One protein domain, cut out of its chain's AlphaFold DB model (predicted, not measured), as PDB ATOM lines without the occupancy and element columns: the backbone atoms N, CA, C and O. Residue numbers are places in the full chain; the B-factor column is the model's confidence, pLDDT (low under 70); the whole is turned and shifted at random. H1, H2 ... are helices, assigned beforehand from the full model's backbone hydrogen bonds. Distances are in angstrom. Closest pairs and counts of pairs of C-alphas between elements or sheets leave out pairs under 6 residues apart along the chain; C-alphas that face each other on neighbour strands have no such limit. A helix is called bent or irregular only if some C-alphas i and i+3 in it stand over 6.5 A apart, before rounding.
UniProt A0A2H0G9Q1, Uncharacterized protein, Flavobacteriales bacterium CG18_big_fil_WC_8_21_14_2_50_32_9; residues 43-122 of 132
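What this domain is: This is residues 43 to 122 of the 132 residues of an uncharacterized protein of Flavobacteriales bacterium CG18_big_fil_WC_8_21_14_2_50_32_9 (UniProt A0A2H0G9Q1). One very long, nearly straight helix, H2, makes the long side of an open, flat frame; H3 folds back from one end of it as the second arm of a V, and the short H1 folds back at the other end. The space between the arms is empty, and much of H2 and H3 stands free. The printed part has 80 residues with three named helices, H1, H2 and H3 in chain order, and no named strand; the class is all helix. It is extended, with a radius of gyration of the C-alphas of 21.8 A, and spans 62 by 35 by 14 A.

Where its parts are: Find C-alpha 55 at (-21.764, -5.171, -6.484); from there H2, residues 55 to 92, runs 55.5 A to C-alpha 92 at (-35.593, -58.717, -10.805). H3, residues 96 to 121, covers 37.4 A and ends at C-alpha 121, at (-24.178, -34.861, 16.335). H1, residues 43 to 51, measures 11.9 A. H3 is neither bent nor irregular, but only just: C-alphas 112 and 115 are 6.1 A apart.

How they stand to each other: Start at H2. H3 is close to it but not clearly touching; the closest C-alphas, of Lys 91 and Lys 99, are 7.2 A apart. The two run opposite ways at a shallow tilt of 33 degrees, only just short of steep. At the other end H1 is close to H2 but not clearly touching, with Lys 48 and Val 58 the closest C-alphas at 7.1 A. They run opposite ways at a steep tilt of 49 degrees. H1 and H3 are apart. In H1 and H2 every O i to N i+4 pair is within hydrogen-bond range; in H3, 20 of 22 are.

The domain as a whole: Look to Thr 54 and Glu 97 for the two C-alphas farthest apart, 62.5 A. Residues 63 to 90 of H2 and residues 103 to 122 stand free. Both links are tight, and the printed part has no cut. The mean pLDDT of the printed part is 90.2; residues 117 to 122 are under 70.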
ATOM      1  N   ARG A  43     -20.413 -17.283   2.672       90.06
ATOM      2  CA  ARG A  43     -19.451 -17.587   1.606       90.06
ATOM      3  C   ARG A  43     -19.397 -16.503   0.529       90.06
ATOM      4  O   ARG A  43     -18.329 -16.269  -0.029       90.06
ATOM      5  N   MET A  44     -20.526 -15.864   0.223       92.75
ATOM      6  CA  MET A  44     -20.587 -14.797  -0.777       92.75
ATOM      7  C   MET A  44     -19.918 -13.519  -0.282       92.75
ATOM      8  O   MET A  44     -19.144 -12.924  -1.024       92.75
ATOM      9  N   GLU A  45     -20.156 -13.144   0.977       92.12
ATOM     10  CA  GLU A  45     -19.494 -11.992   1.599       92.12
ATOM     11  C   GLU A  45     -17.984 -12.211   1.713       92.12
ATOM     12  O   GLU A  45     -17.196 -11.342   1.338       92.12
ATOM     13  N   LYS A  46     -17.563 -13.415   2.124       94.31
ATOM     14  CA  LYS A  46     -16.146 -13.788   2.151       94.31
ATOM     15  C   LYS A  46     -15.501 -13.670   0.767       94.31
ATOM     16  O   LYS A  46     -14.457 -13.046   0.629       94.31
ATOM     17  N   MET A  47     -16.148 -14.208  -0.267       94.38
ATOM     18  CA  MET A  47     -15.633 -14.147  -1.638       94.38
ATOM     19  C   MET A  47     -15.604 -12.716  -2.191       94.38
ATOM     20  O   MET A  47     -14.674 -12.362  -2.912       94.38
ATOM     21  N   LYS A  48     -16.591 -11.881  -1.838       96.25
ATOM     22  CA  LYS A  48     -16.598 -10.456  -2.185       96.25
ATOM     23  C   LYS A  48     -15.369  -9.751  -1.612       96.25
ATOM     24  O   LYS A  48     -14.714  -9.025  -2.351       96.25
ATOM     25  N   ALA A  49     -15.056  -9.996  -0.339       95.38
ATOM     26  CA  ALA A  49     -13.908  -9.396   0.337       95.38
ATOM     27  C   ALA A  49     -12.564  -9.930  -0.190       95.38
ATOM     28  O   ALA A  49     -11.674  -9.147  -0.497       95.38
ATOM     29  N   GLU A  50     -12.419 -11.249  -0.345       97.00
ATOM     30  CA  GLU A  50     -11.158 -11.873  -0.779       97.00
ATOM     31  C   GLU A  50     -10.786 -11.529  -2.226       97.00
ATOM     32  O   GLU A  50      -9.604 -11.419  -2.549       97.00
ATOM     33  N   LEU A  51     -11.782 -11.356  -3.101       97.69
ATOM     34  CA  LEU A  51     -11.570 -11.098  -4.528       97.69
ATOM     35  C   LEU A  51     -11.864  -9.648  -4.935       97.69
ATOM     36  O   LEU A  51     -11.799  -9.336  -6.122       97.69
ATOM     37  N   ASN A  52     -12.191  -8.776  -3.975       96.00
ATOM     38  CA  ASN A  52     -12.590  -7.382  -4.204       96.00
ATOM     39  C   ASN A  52     -13.679  -7.240  -5.285       96.00
ATOM     40  O   ASN A  52     -13.558  -6.444  -6.216       96.00
ATOM     41  N   LEU A  53     -14.738  -8.048  -5.186       96.88
ATOM     42  CA  LEU A  53     -15.803  -8.060  -6.190       96.88
ATOM     43  C   LEU A  53     -16.671  -6.800  -6.104       96.88
ATOM     44  O   LEU A  53     -17.078  -6.382  -5.017       96.88
ATOM     45  N   THR A  54     -17.040  -6.254  -7.263       97.50
ATOM     46  CA  THR A  54     -18.032  -5.175  -7.349       97.50
ATOM     47  C   THR A  54     -19.443  -5.697  -7.079       97.50
ATOM     48  O   THR A  54     -19.735  -6.887  -7.241       97.50
ATOM     49  N   ASP A  55     -20.361  -4.802  -6.714       94.56
ATOM     50  CA  ASP A  55     -21.764  -5.171  -6.484       94.56
ATOM     51  C   ASP A  55     -22.423  -5.768  -7.735       94.56
ATOM     52  O   ASP A  55     -23.194  -6.725  -7.640       94.56
ATOM     53  N   GLU A  56     -22.051  -5.283  -8.921       96.44
ATOM     54  CA  GLU A  56     -22.513  -5.845 -10.192       96.44
ATOM     55  C   GLU A  56     -22.015  -7.279 -10.416       96.44
ATOM     56  O   GLU A  56     -22.767  -8.133 -10.893       96.44
ATOM     57  N   GLN A  57     -20.759  -7.576 -10.067       96.88
ATOM     58  CA  GLN A  57     -20.210  -8.933 -10.158       96.88
ATOM     59  C   GLN A  57     -20.909  -9.871  -9.169       96.88
ATOM     60  O   GLN A  57     -21.293 -10.980  -9.544       96.88
ATOM     61  N   VAL A  58     -21.150  -9.414  -7.937       96.19
ATOM     62  CA  VAL A  58     -21.895 -10.180  -6.927       96.19
ATOM     63  C   VAL A  58     -23.320 -10.471  -7.400       96.19
ATOM     64  O   VAL A  58     -23.786 -11.605  -7.266       96.19
ATOM     65  N   ALA A  59     -24.008  -9.492  -7.994       95.19
ATOM     66  CA  ALA A  59     -25.347  -9.685  -8.546       95.19
ATOM     67  C   ALA A  59     -25.360 -10.749  -9.659       95.19
ATOM     68  O   ALA A  59     -26.191 -11.659  -9.635       95.19
ATOM     69  N   LYS A  60     -24.391 -10.704 -10.584       96.44
ATOM     70  CA  LYS A  60     -24.243 -11.717 -11.646       96.44
ATOM     71  C   LYS A  60     -23.981 -13.114 -11.079       96.44
ATOM     72  O   LYS A  60     -24.585 -14.081 -11.534       96.44
ATOM     73  N   ILE A  61     -23.127 -13.234 -10.063       94.75
ATOM     74  CA  ILE A  61     -22.832 -14.519  -9.411       94.75
ATOM     75  C   ILE A  61     -24.072 -15.085  -8.707       94.75
ATOM     76  O   ILE A  61     -24.354 -16.278  -8.833       94.75
ATOM     77  N   LYS A  62     -24.843 -14.245  -8.003       92.81
ATOM     78  CA  LYS A  62     -26.111 -14.658  -7.377       92.81
ATOM     79  C   LYS A  62     -27.086 -15.211  -8.419       92.81
ATOM     80  O   LYS A  62     -27.573 -16.325  -8.238       92.81
ATOM     81  N   ALA A  63     -27.257 -14.513  -9.543       93.38
ATOM     82  CA  ALA A  63     -28.105 -14.971 -10.642       93.38
ATOM     83  C   ALA A  63     -27.630 -16.310 -11.247       93.38
ATOM     84  O   ALA A  63     -28.443 -17.197 -11.505       93.38
ATOM     85  N   ILE A  64     -26.313 -16.505 -11.418       93.88
ATOM     86  CA  ILE A  64     -25.744 -17.789 -11.875       93.88
ATOM     87  C   ILE A  64     -26.067 -18.912 -10.882       93.88
ATOM     88  O   ILE A  64     -26.446 -20.012 -11.285       93.88
ATOM     89  N   HIS A  65     -25.924 -18.658  -9.581       91.50
ATOM     90  CA  HIS A  65     -26.250 -19.654  -8.566       91.50
ATOM     91  C   HIS A  65     -27.732 -20.023  -8.564       91.50
ATOM     92  O   HIS A  65     -28.041 -21.205  -8.485       91.50
ATOM     93  N   GLU A  66     -28.632 -19.046  -8.660       89.62
ATOM     94  CA  GLU A  66     -30.079 -19.285  -8.700       89.62
ATOM     95  C   GLU A  66     -30.488 -20.112  -9.920       89.62
ATOM     96  O   GLU A  66     -31.182 -21.120  -9.769       89.62
ATOM     97  N   LYS A  67     -29.980 -19.758 -11.108       89.06
ATOM     98  CA  LYS A  67     -30.193 -20.542 -12.331       89.06
ATOM     99  C   LYS A  67     -29.739 -21.994 -12.146       89.06
ATOM    100  O   LYS A  67     -30.497 -22.928 -12.406       89.06
ATOM    101  N   ASN A  68     -28.517 -22.187 -11.654       91.19
ATOM    102  CA  ASN A  68     -27.939 -23.521 -11.516       91.19
ATOM    103  C   ASN A  68     -28.604 -24.341 -10.401       91.19
ATOM    104  O   ASN A  68     -28.611 -25.567 -10.470       91.19
ATOM    105  N   ASP A  69     -29.145 -23.710  -9.357       89.19
ATOM    106  CA  ASP A  69     -29.838 -24.415  -8.275       89.19
ATOM    107  C   ASP A  69     -31.172 -25.017  -8.760       89.19
ATOM    108  O   ASP A  69     -31.518 -26.140  -8.372       89.19
ATOM    109  N   ALA A  70     -31.875 -24.335  -9.672       84.06
ATOM    110  CA  ALA A  70     -33.054 -24.885 -10.341       84.06
ATOM    111  C   ALA A  70     -32.694 -26.103 -11.211       84.06
ATOM    112  O   ALA A  70     -33.297 -27.170 -11.066       84.06
ATOM    113  N   GLU A  71     -31.652 -25.986 -12.043       86.19
ATOM    114  CA  GLU A  71     -31.171 -27.086 -12.892       86.19
ATOM    115  C   GLU A  71     -30.727 -28.296 -12.056       86.19
ATOM    116  O   GLU A  71     -31.126 -29.430 -12.327       86.19
ATOM    117  N   LYS A  72     -29.967 -28.075 -10.977       89.44
ATOM    118  CA  LYS A  72     -29.550 -29.143 -10.054       89.44
ATOM    119  C   LYS A  72     -30.731 -29.869  -9.427       89.44
ATOM    120  O   LYS A  72     -30.666 -31.084  -9.259       89.44
ATOM    121  N   THR A  73     -31.784 -29.141  -9.059       87.88
ATOM    122  CA  THR A  73     -32.982 -29.740  -8.455       87.88
ATOM    123  C   THR A  73     -33.677 -30.658  -9.456       87.88
ATOM    124  O   THR A  73     -33.903 -31.826  -9.148       87.88
ATOM    125  N   ALA A  74     -33.887 -30.189 -10.689       88.06
ATOM    126  CA  ALA A  74     -34.460 -31.007 -11.756       88.06
ATOM    127  C   ALA A  74     -33.603 -32.251 -12.065       88.06
ATOM    128  O   ALA A  74     -34.118 -33.364 -12.194       88.06
ATOM    129  N   HIS A  75     -32.276 -32.098 -12.119       93.31
ATOM    130  CA  HIS A  75     -31.361 -33.223 -12.315       93.31
ATOM    131  C   HIS A  75     -31.401 -34.232 -11.164       93.31
ATOM    132  O   HIS A  75     -31.326 -35.436 -11.407       93.31
ATOM    133  N   LYS A  76     -31.532 -33.768  -9.918       92.56
ATOM    134  CA  LYS A  76     -31.624 -34.635  -8.739       92.56
ATOM    135  C   LYS A  76     -32.853 -35.539  -8.804       92.56
ATOM    136  O   LYS A  76     -32.734 -36.726  -8.503       92.56
ATOM    137  N   ASP A  77     -33.997 -34.997  -9.206       90.94
ATOM    138  CA  ASP A  77     -35.229 -35.775  -9.323       90.94
ATOM    139  C   ASP A  77     -35.117 -36.811 -10.442       90.94
ATOM    140  O   ASP A  77     -35.368 -37.995 -10.209       90.94
ATOM    141  N   LYS A  78     -34.579 -36.417 -11.602       93.75
ATOM    142  CA  LYS A  78     -34.310 -37.348 -12.707       93.75
ATOM    143  C   LYS A  78     -33.358 -38.479 -12.304       93.75
ATOM    144  O   LYS A  78     -33.613 -39.644 -12.599       93.75
ATOM    145  N   LEU A  79     -32.265 -38.165 -11.603       95.19
ATOM    146  CA  LEU A  79     -31.327 -39.180 -11.111       95.19
ATOM    147  C   LEU A  79     -31.979 -40.116 -10.093       95.19
ATOM    148  O   LEU A  79     -31.693 -41.310 -10.087       95.19
ATOM    149  N   LYS A  80     -32.868 -39.604  -9.237       95.12
ATOM    150  CA  LYS A  80     -33.603 -40.430  -8.274       95.12
ATOM    151  C   LYS A  80     -34.498 -41.448  -8.980       95.12
ATOM    152  O   LYS A  80     -34.567 -42.590  -8.532       95.12
ATOM    153  N   GLU A  81     -35.163 -41.047 -10.058       95.06
ATOM    154  CA  GLU A  81     -35.996 -41.941 -10.865       95.06
ATOM    155  C   GLU A  81     -35.166 -43.006 -11.579       95.06
ATOM    156  O   GLU A  81     -35.481 -44.188 -11.449       95.06
ATOM    157  N   ILE A  82     -34.071 -42.611 -12.240       95.88
ATOM    158  CA  ILE A  82     -33.143 -43.543 -12.905       95.88
ATOM    159  C   ILE A  82     -32.612 -44.569 -11.905       95.88
ATOM    160  O   ILE A  82     -32.753 -45.768 -12.121       95.88
ATOM    161  N   ASN A  83     -32.093 -44.108 -10.764       95.38
ATOM    162  CA  ASN A  83     -31.555 -44.993  -9.734       95.38
ATOM    163  C   ASN A  83     -32.629 -45.931  -9.171       95.38
ATOM    164  O   ASN A  83     -32.324 -47.058  -8.800       95.38
ATOM    165  N   LYS A  84     -33.887 -45.481  -9.066       95.88
ATOM    166  CA  LYS A  84     -34.990 -46.343  -8.624       95.88
ATOM    167  C   LYS A  84     -35.283 -47.425  -9.663       95.88
ATOM    168  O   LYS A  84     -35.423 -48.579  -9.273       95.88
ATOM    169  N   ALA A  85     -35.378 -47.056 -10.938       96.56
ATOM    170  CA  ALA A  85     -35.640 -47.990 -12.029       96.56
ATOM    171  C   ALA A  85     -34.525 -49.038 -12.140       96.56
ATOM    172  O   ALA A  85     -34.801 -50.227 -12.009       96.56
ATOM    173  N   GLU A  86     -33.269 -48.590 -12.223       96.69
ATOM    174  CA  GLU A  86     -32.083 -49.453 -12.210       96.69
ATOM    175  C   GLU A  86     -32.115 -50.396 -11.003       96.69
ATOM    176  O   GLU A  86     -31.856 -51.595 -11.106       96.69
ATOM    177  N   HIS A  87     -32.487 -49.873  -9.834       94.94
ATOM    178  CA  HIS A  87     -32.528 -50.682  -8.635       94.94
ATOM    179  C   HIS A  87     -33.586 -51.794  -8.678       94.94
ATOM    180  O   HIS A  87     -33.328 -52.893  -8.180       94.94
ATOM    181  N   GLU A  88     -34.767 -51.531  -9.239       95.81
ATOM    182  CA  GLU A  88     -35.793 -52.561  -9.418       95.81
ATOM    183  C   GLU A  88     -35.391 -53.583 -10.487       95.81
ATOM    184  O   GLU A  88     -35.525 -54.781 -10.245       95.81
ATOM    185  N   GLU A  89     -34.807 -53.147 -11.605       96.56
ATOM    186  CA  GLU A  89     -34.295 -54.048 -12.648       96.56
ATOM    187  C   GLU A  89     -33.230 -55.001 -12.096       96.56
ATOM    188  O   GLU A  89     -33.314 -56.217 -12.281       96.56
ATOM    189  N   ILE A  90     -32.283 -54.477 -11.312       95.12
ATOM    190  CA  ILE A  90     -31.287 -55.302 -10.624       95.12
ATOM    191  C   ILE A  90     -31.976 -56.305  -9.698       95.12
ATOM    192  O   ILE A  90     -31.611 -57.476  -9.694       95.12
ATOM    193  N   LYS A  91     -32.987 -55.905  -8.913       94.25
ATOM    194  CA  LYS A  91     -33.687 -56.859  -8.033       94.25
ATOM    195  C   LYS A  91     -34.373 -57.980  -8.807       94.25
ATOM    196  O   LYS A  91     -34.471 -59.078  -8.261       94.25
ATOM    197  N   MET A  92     -34.876 -57.716 -10.010       96.12
ATOM    198  CA  MET A  92     -35.593 -58.717 -10.805       96.12
ATOM    199  C   MET A  92     -34.689 -59.868 -11.252       96.12
ATOM    200  O   MET A  92     -35.172 -60.991 -11.360       96.12
ATOM    201  N   VAL A  93     -33.391 -59.618 -11.448       97.44
ATOM    202  CA  VAL A  93     -32.427 -60.651 -11.871       97.44
ATOM    203  C   VAL A  93     -31.774 -61.402 -10.706       97.44
ATOM    204  O   VAL A  93     -31.020 -62.345 -10.931       97.44
ATOM    205  N   LEU A  94     -32.046 -61.006  -9.457       96.81
ATOM    206  CA  LEU A  94     -31.505 -61.675  -8.272       96.81
ATOM    207  C   LEU A  94     -32.355 -62.875  -7.851       96.81
ATOM    208  O   LEU A  94     -33.589 -62.830  -7.884       96.81
ATOM    209  N   THR A  95     -31.689 -63.901  -7.323       97.81
ATOM    210  CA  THR A  95     -32.361 -65.004  -6.625       97.81
ATOM    211  C   THR A  95     -32.899 -64.550  -5.263       97.81
ATOM    212  O   THR A  95     -32.463 -63.540  -4.701       97.81
ATOM    213  N   GLU A  96     -33.835 -65.304  -4.685       95.44
ATOM    214  CA  GLU A  96     -34.383 -64.989  -3.357       95.44
ATOM    215  C   GLU A  96     -33.314 -65.004  -2.254       95.44
ATOM    216  O   GLU A  96     -33.305 -64.133  -1.380       95.44
ATOM    217  N   GLU A  97     -32.348 -65.919  -2.339       95.38
ATOM    218  CA  GLU A  97     -31.217 -65.976  -1.410       95.38
ATOM    219  C   GLU A  97     -30.332 -64.722  -1.517       95.38
ATOM    220  O   GLU A  97     -30.004 -64.085  -0.512       95.38
ATOM    221  N   GLN A  98     -30.023 -64.276  -2.739       94.94
ATOM    222  CA  GLN A  98     -29.258 -63.046  -2.970       94.94
ATOM    223  C   GLN A  98     -30.014 -61.799  -2.486       94.94
ATOM    224  O   GLN A  98     -29.414 -60.887  -1.905       94.94
ATOM    225  N   LYS A  99     -31.344 -61.757  -2.657       94.62
ATOM    226  CA  LYS A  99     -32.197 -60.685  -2.113       94.62
ATOM    227  C   LYS A  99     -32.152 -60.654  -0.585       94.62
ATOM    228  O   LYS A  99     -32.105 -59.561  -0.016       94.62
ATOM    229  N   ALA A 100     -32.151 -61.810   0.079       94.81
ATOM    230  CA  ALA A 100     -32.050 -61.893   1.535       94.81
ATOM    231  C   ALA A 100     -30.707 -61.336   2.042       94.81
ATOM    232  O   ALA A 100     -30.695 -60.494   2.944       94.81
ATOM    233  N   ILE A 101     -29.592 -61.694   1.392       94.69
ATOM    234  CA  ILE A 101     -28.256 -61.153   1.701       94.69
ATOM    235  C   ILE A 101     -28.230 -59.627   1.530       94.69
ATOM    236  O   ILE A 101     -27.726 -58.899   2.391       94.69
ATOM    237  N   LEU A 102     -28.814 -59.113   0.442       93.50
ATOM    238  CA  LEU A 102     -28.875 -57.677   0.178       93.50
ATOM    239  C   LEU A 102     -29.667 -56.917   1.257       93.50
ATOM    240  O   LEU A 102     -29.251 -55.831   1.670       93.50
ATOM    241  N   ARG A 103     -30.788 -57.474   1.737       92.88
ATOM    242  CA  ARG A 103     -31.574 -56.893   2.843       92.88
ATOM    243  C   ARG A 103     -30.766 -56.866   4.141       92.88
ATOM    244  O   ARG A 103     -30.643 -55.800   4.742       92.88
ATOM    245  N   ALA A 104     -30.134 -57.980   4.504       93.56
ATOM    246  CA  ALA A 104     -29.308 -58.069   5.708       93.56
ATOM    247  C   ALA A 104     -28.158 -57.044   5.696       93.56
ATOM    248  O   ALA A 104     -27.940 -56.330   6.677       93.56
ATOM    249  N   LYS A 105     -27.475 -56.885   4.553       93.88
ATOM    250  CA  LYS A 105     -26.397 -55.895   4.396       93.88
ATOM    251  C   LYS A 105     -26.900 -54.455   4.533       93.88
ATOM    252  O   LYS A 105     -26.220 -53.616   5.123       93.88
ATOM    253  N   ARG A 106     -28.100 -54.147   4.027       90.50
ATOM    254  CA  ARG A 106     -28.718 -52.820   4.210       90.50
ATOM    255  C   ARG A 106     -29.024 -52.520   5.664       90.50
ATOM    256  O   ARG A 106     -28.707 -51.429   6.127       90.50
ATOM    257  N   GLU A 107     -29.611 -53.473   6.376       91.94
ATOM    258  CA  GLU A 107     -29.918 -53.322   7.797       91.94
ATOM    259  C   GLU A 107     -28.646 -53.144   8.626       91.94
ATOM    260  O   GLU A 107     -28.589 -52.269   9.491       91.94
ATOM    261  N   GLN A 108     -27.600 -53.917   8.329       90.94
ATOM    262  CA  GLN A 108     -26.295 -53.771   8.965       90.94
ATOM    263  C   GLN A 108     -25.708 -52.375   8.721       90.94
ATOM    264  O   GLN A 108     -25.325 -51.694   9.672       90.94
ATOM    265  N   ASN A 109     -25.699 -51.906   7.471       88.75
ATOM    266  CA  ASN A 109     -25.217 -50.567   7.131       88.75
ATOM    267  C   ASN A 109     -26.033 -49.475   7.835       88.75
ATOM    268  O   ASN A 109     -25.466 -48.510   8.344       88.75
ATOM    269  N   GLN A 110     -27.355 -49.628   7.921       87.38
ATOM    270  CA  GLN A 110     -28.214 -48.676   8.621       87.38
ATOM    271  C   GLN A 110     -27.913 -48.644  10.128       87.38
ATOM    272  O   GLN A 110     -27.839 -47.566  10.720       87.38
ATOM    273  N   LYS A 111     -27.685 -49.812  10.742       86.38
ATOM    274  CA  LYS A 111     -27.286 -49.938  12.151       86.38
ATOM    275  C   LYS A 111     -25.904 -49.351  12.425       86.38
ATOM    276  O   LYS A 111     -25.719 -48.813  13.503       86.38
ATOM    277  N   GLN A 112     -24.968 -49.404  11.477       81.69
ATOM    278  CA  GLN A 112     -23.641 -48.783  11.612       81.69
ATOM    279  C   GLN A 112     -23.658 -47.267  11.362       81.69
ATOM    280  O   GLN A 112     -22.877 -46.526  11.954       81.69
ATOM    281  N   GLN A 113     -24.568 -46.770  10.521       76.25
ATOM    282  CA  GLN A 113     -24.684 -45.333  10.256       76.25
ATOM    283  C   GLN A 113     -25.388 -44.558  11.376       76.25
ATOM    284  O   GLN A 113     -25.029 -43.407  11.620       76.25
ATOM    285  N   LYS A 114     -26.358 -45.162  12.077       72.44
ATOM    286  CA  LYS A 114     -27.039 -44.542  13.231       72.44
ATOM    287  C   LYS A 114     -26.080 -44.071  14.344       72.44
ATOM    288  O   LYS A 114     -26.163 -42.897  14.696       72.44
ATOM    289  N   PRO A 115     -25.149 -44.897  14.863       70.50
ATOM    290  CA  PRO A 115     -24.210 -44.467  15.892       70.50
ATOM    291  C   PRO A 115     -23.203 -43.456  15.345       70.50
ATOM    292  O   PRO A 115     -22.873 -42.521  16.054       70.50
ATOM    293  N   ARG A 116     -22.778 -43.561  14.076       70.69
ATOM    294  CA  ARG A 116     -21.887 -42.561  13.466       70.69
ATOM    295  C   ARG A 116     -22.548 -41.186  13.361       70.69
ATOM    296  O   ARG A 116     -21.894 -40.190  13.635       70.69
ATOM    297  N   LYS A 117     -23.830 -41.117  12.988       68.25
ATOM    298  CA  LYS A 117     -24.586 -39.854  12.985       68.25
ATOM    299  C   LYS A 117     -24.769 -39.308  14.396       68.25
ATOM    300  O   LYS A 117     -24.405 -38.167  14.626       68.25
ATOM    301  N   ALA A 118     -25.199 -40.143  15.343       69.50
ATOM    302  CA  ALA A 118     -25.334 -39.744  16.744       69.50
ATOM    303  C   ALA A 118     -23.999 -39.273  17.355       69.50
ATOM    304  O   ALA A 118     -23.971 -38.323  18.123       69.50
ATOM    305  N   GLN A 119     -22.877 -39.890  16.978       62.31
ATOM    306  CA  GLN A 119     -21.537 -39.514  17.433       62.31
ATOM    307  C   GLN A 119     -21.006 -38.242  16.752       62.31
ATOM    308  O   GLN A 119     -20.213 -37.523  17.349       62.31
ATOM    309  N   LEU A 120     -21.415 -37.947  15.516       64.12
ATOM    310  CA  LEU A 120     -21.112 -36.676  14.846       64.12
ATOM    311  C   LEU A 120     -21.988 -35.532  15.375       64.12
ATOM    312  O   LEU A 120     -21.511 -34.411  15.476       64.12
ATOM    313  N   GLU A 121     -23.238 -35.819  15.738       61.88
ATOM    314  CA  GLU A 121     -24.178 -34.861  16.335       61.88
ATOM    315  C   GLU A 121     -23.868 -34.581  17.819       61.88
ATOM    316  O   GLU A 121     -24.113 -33.478  18.295       61.88
ATOM    317  N   ALA A 122     -23.299 -35.551  18.546       62.31
ATOM    318  CA  ALA A 122     -22.892 -35.403  19.948       62.31
ATOM    319  C   ALA A 122     -21.485 -34.809  20.136       62.31
ATOM    320  O   ALA A 122     -21.105 -34.486  21.262       62.31
TER     321      ALA A 122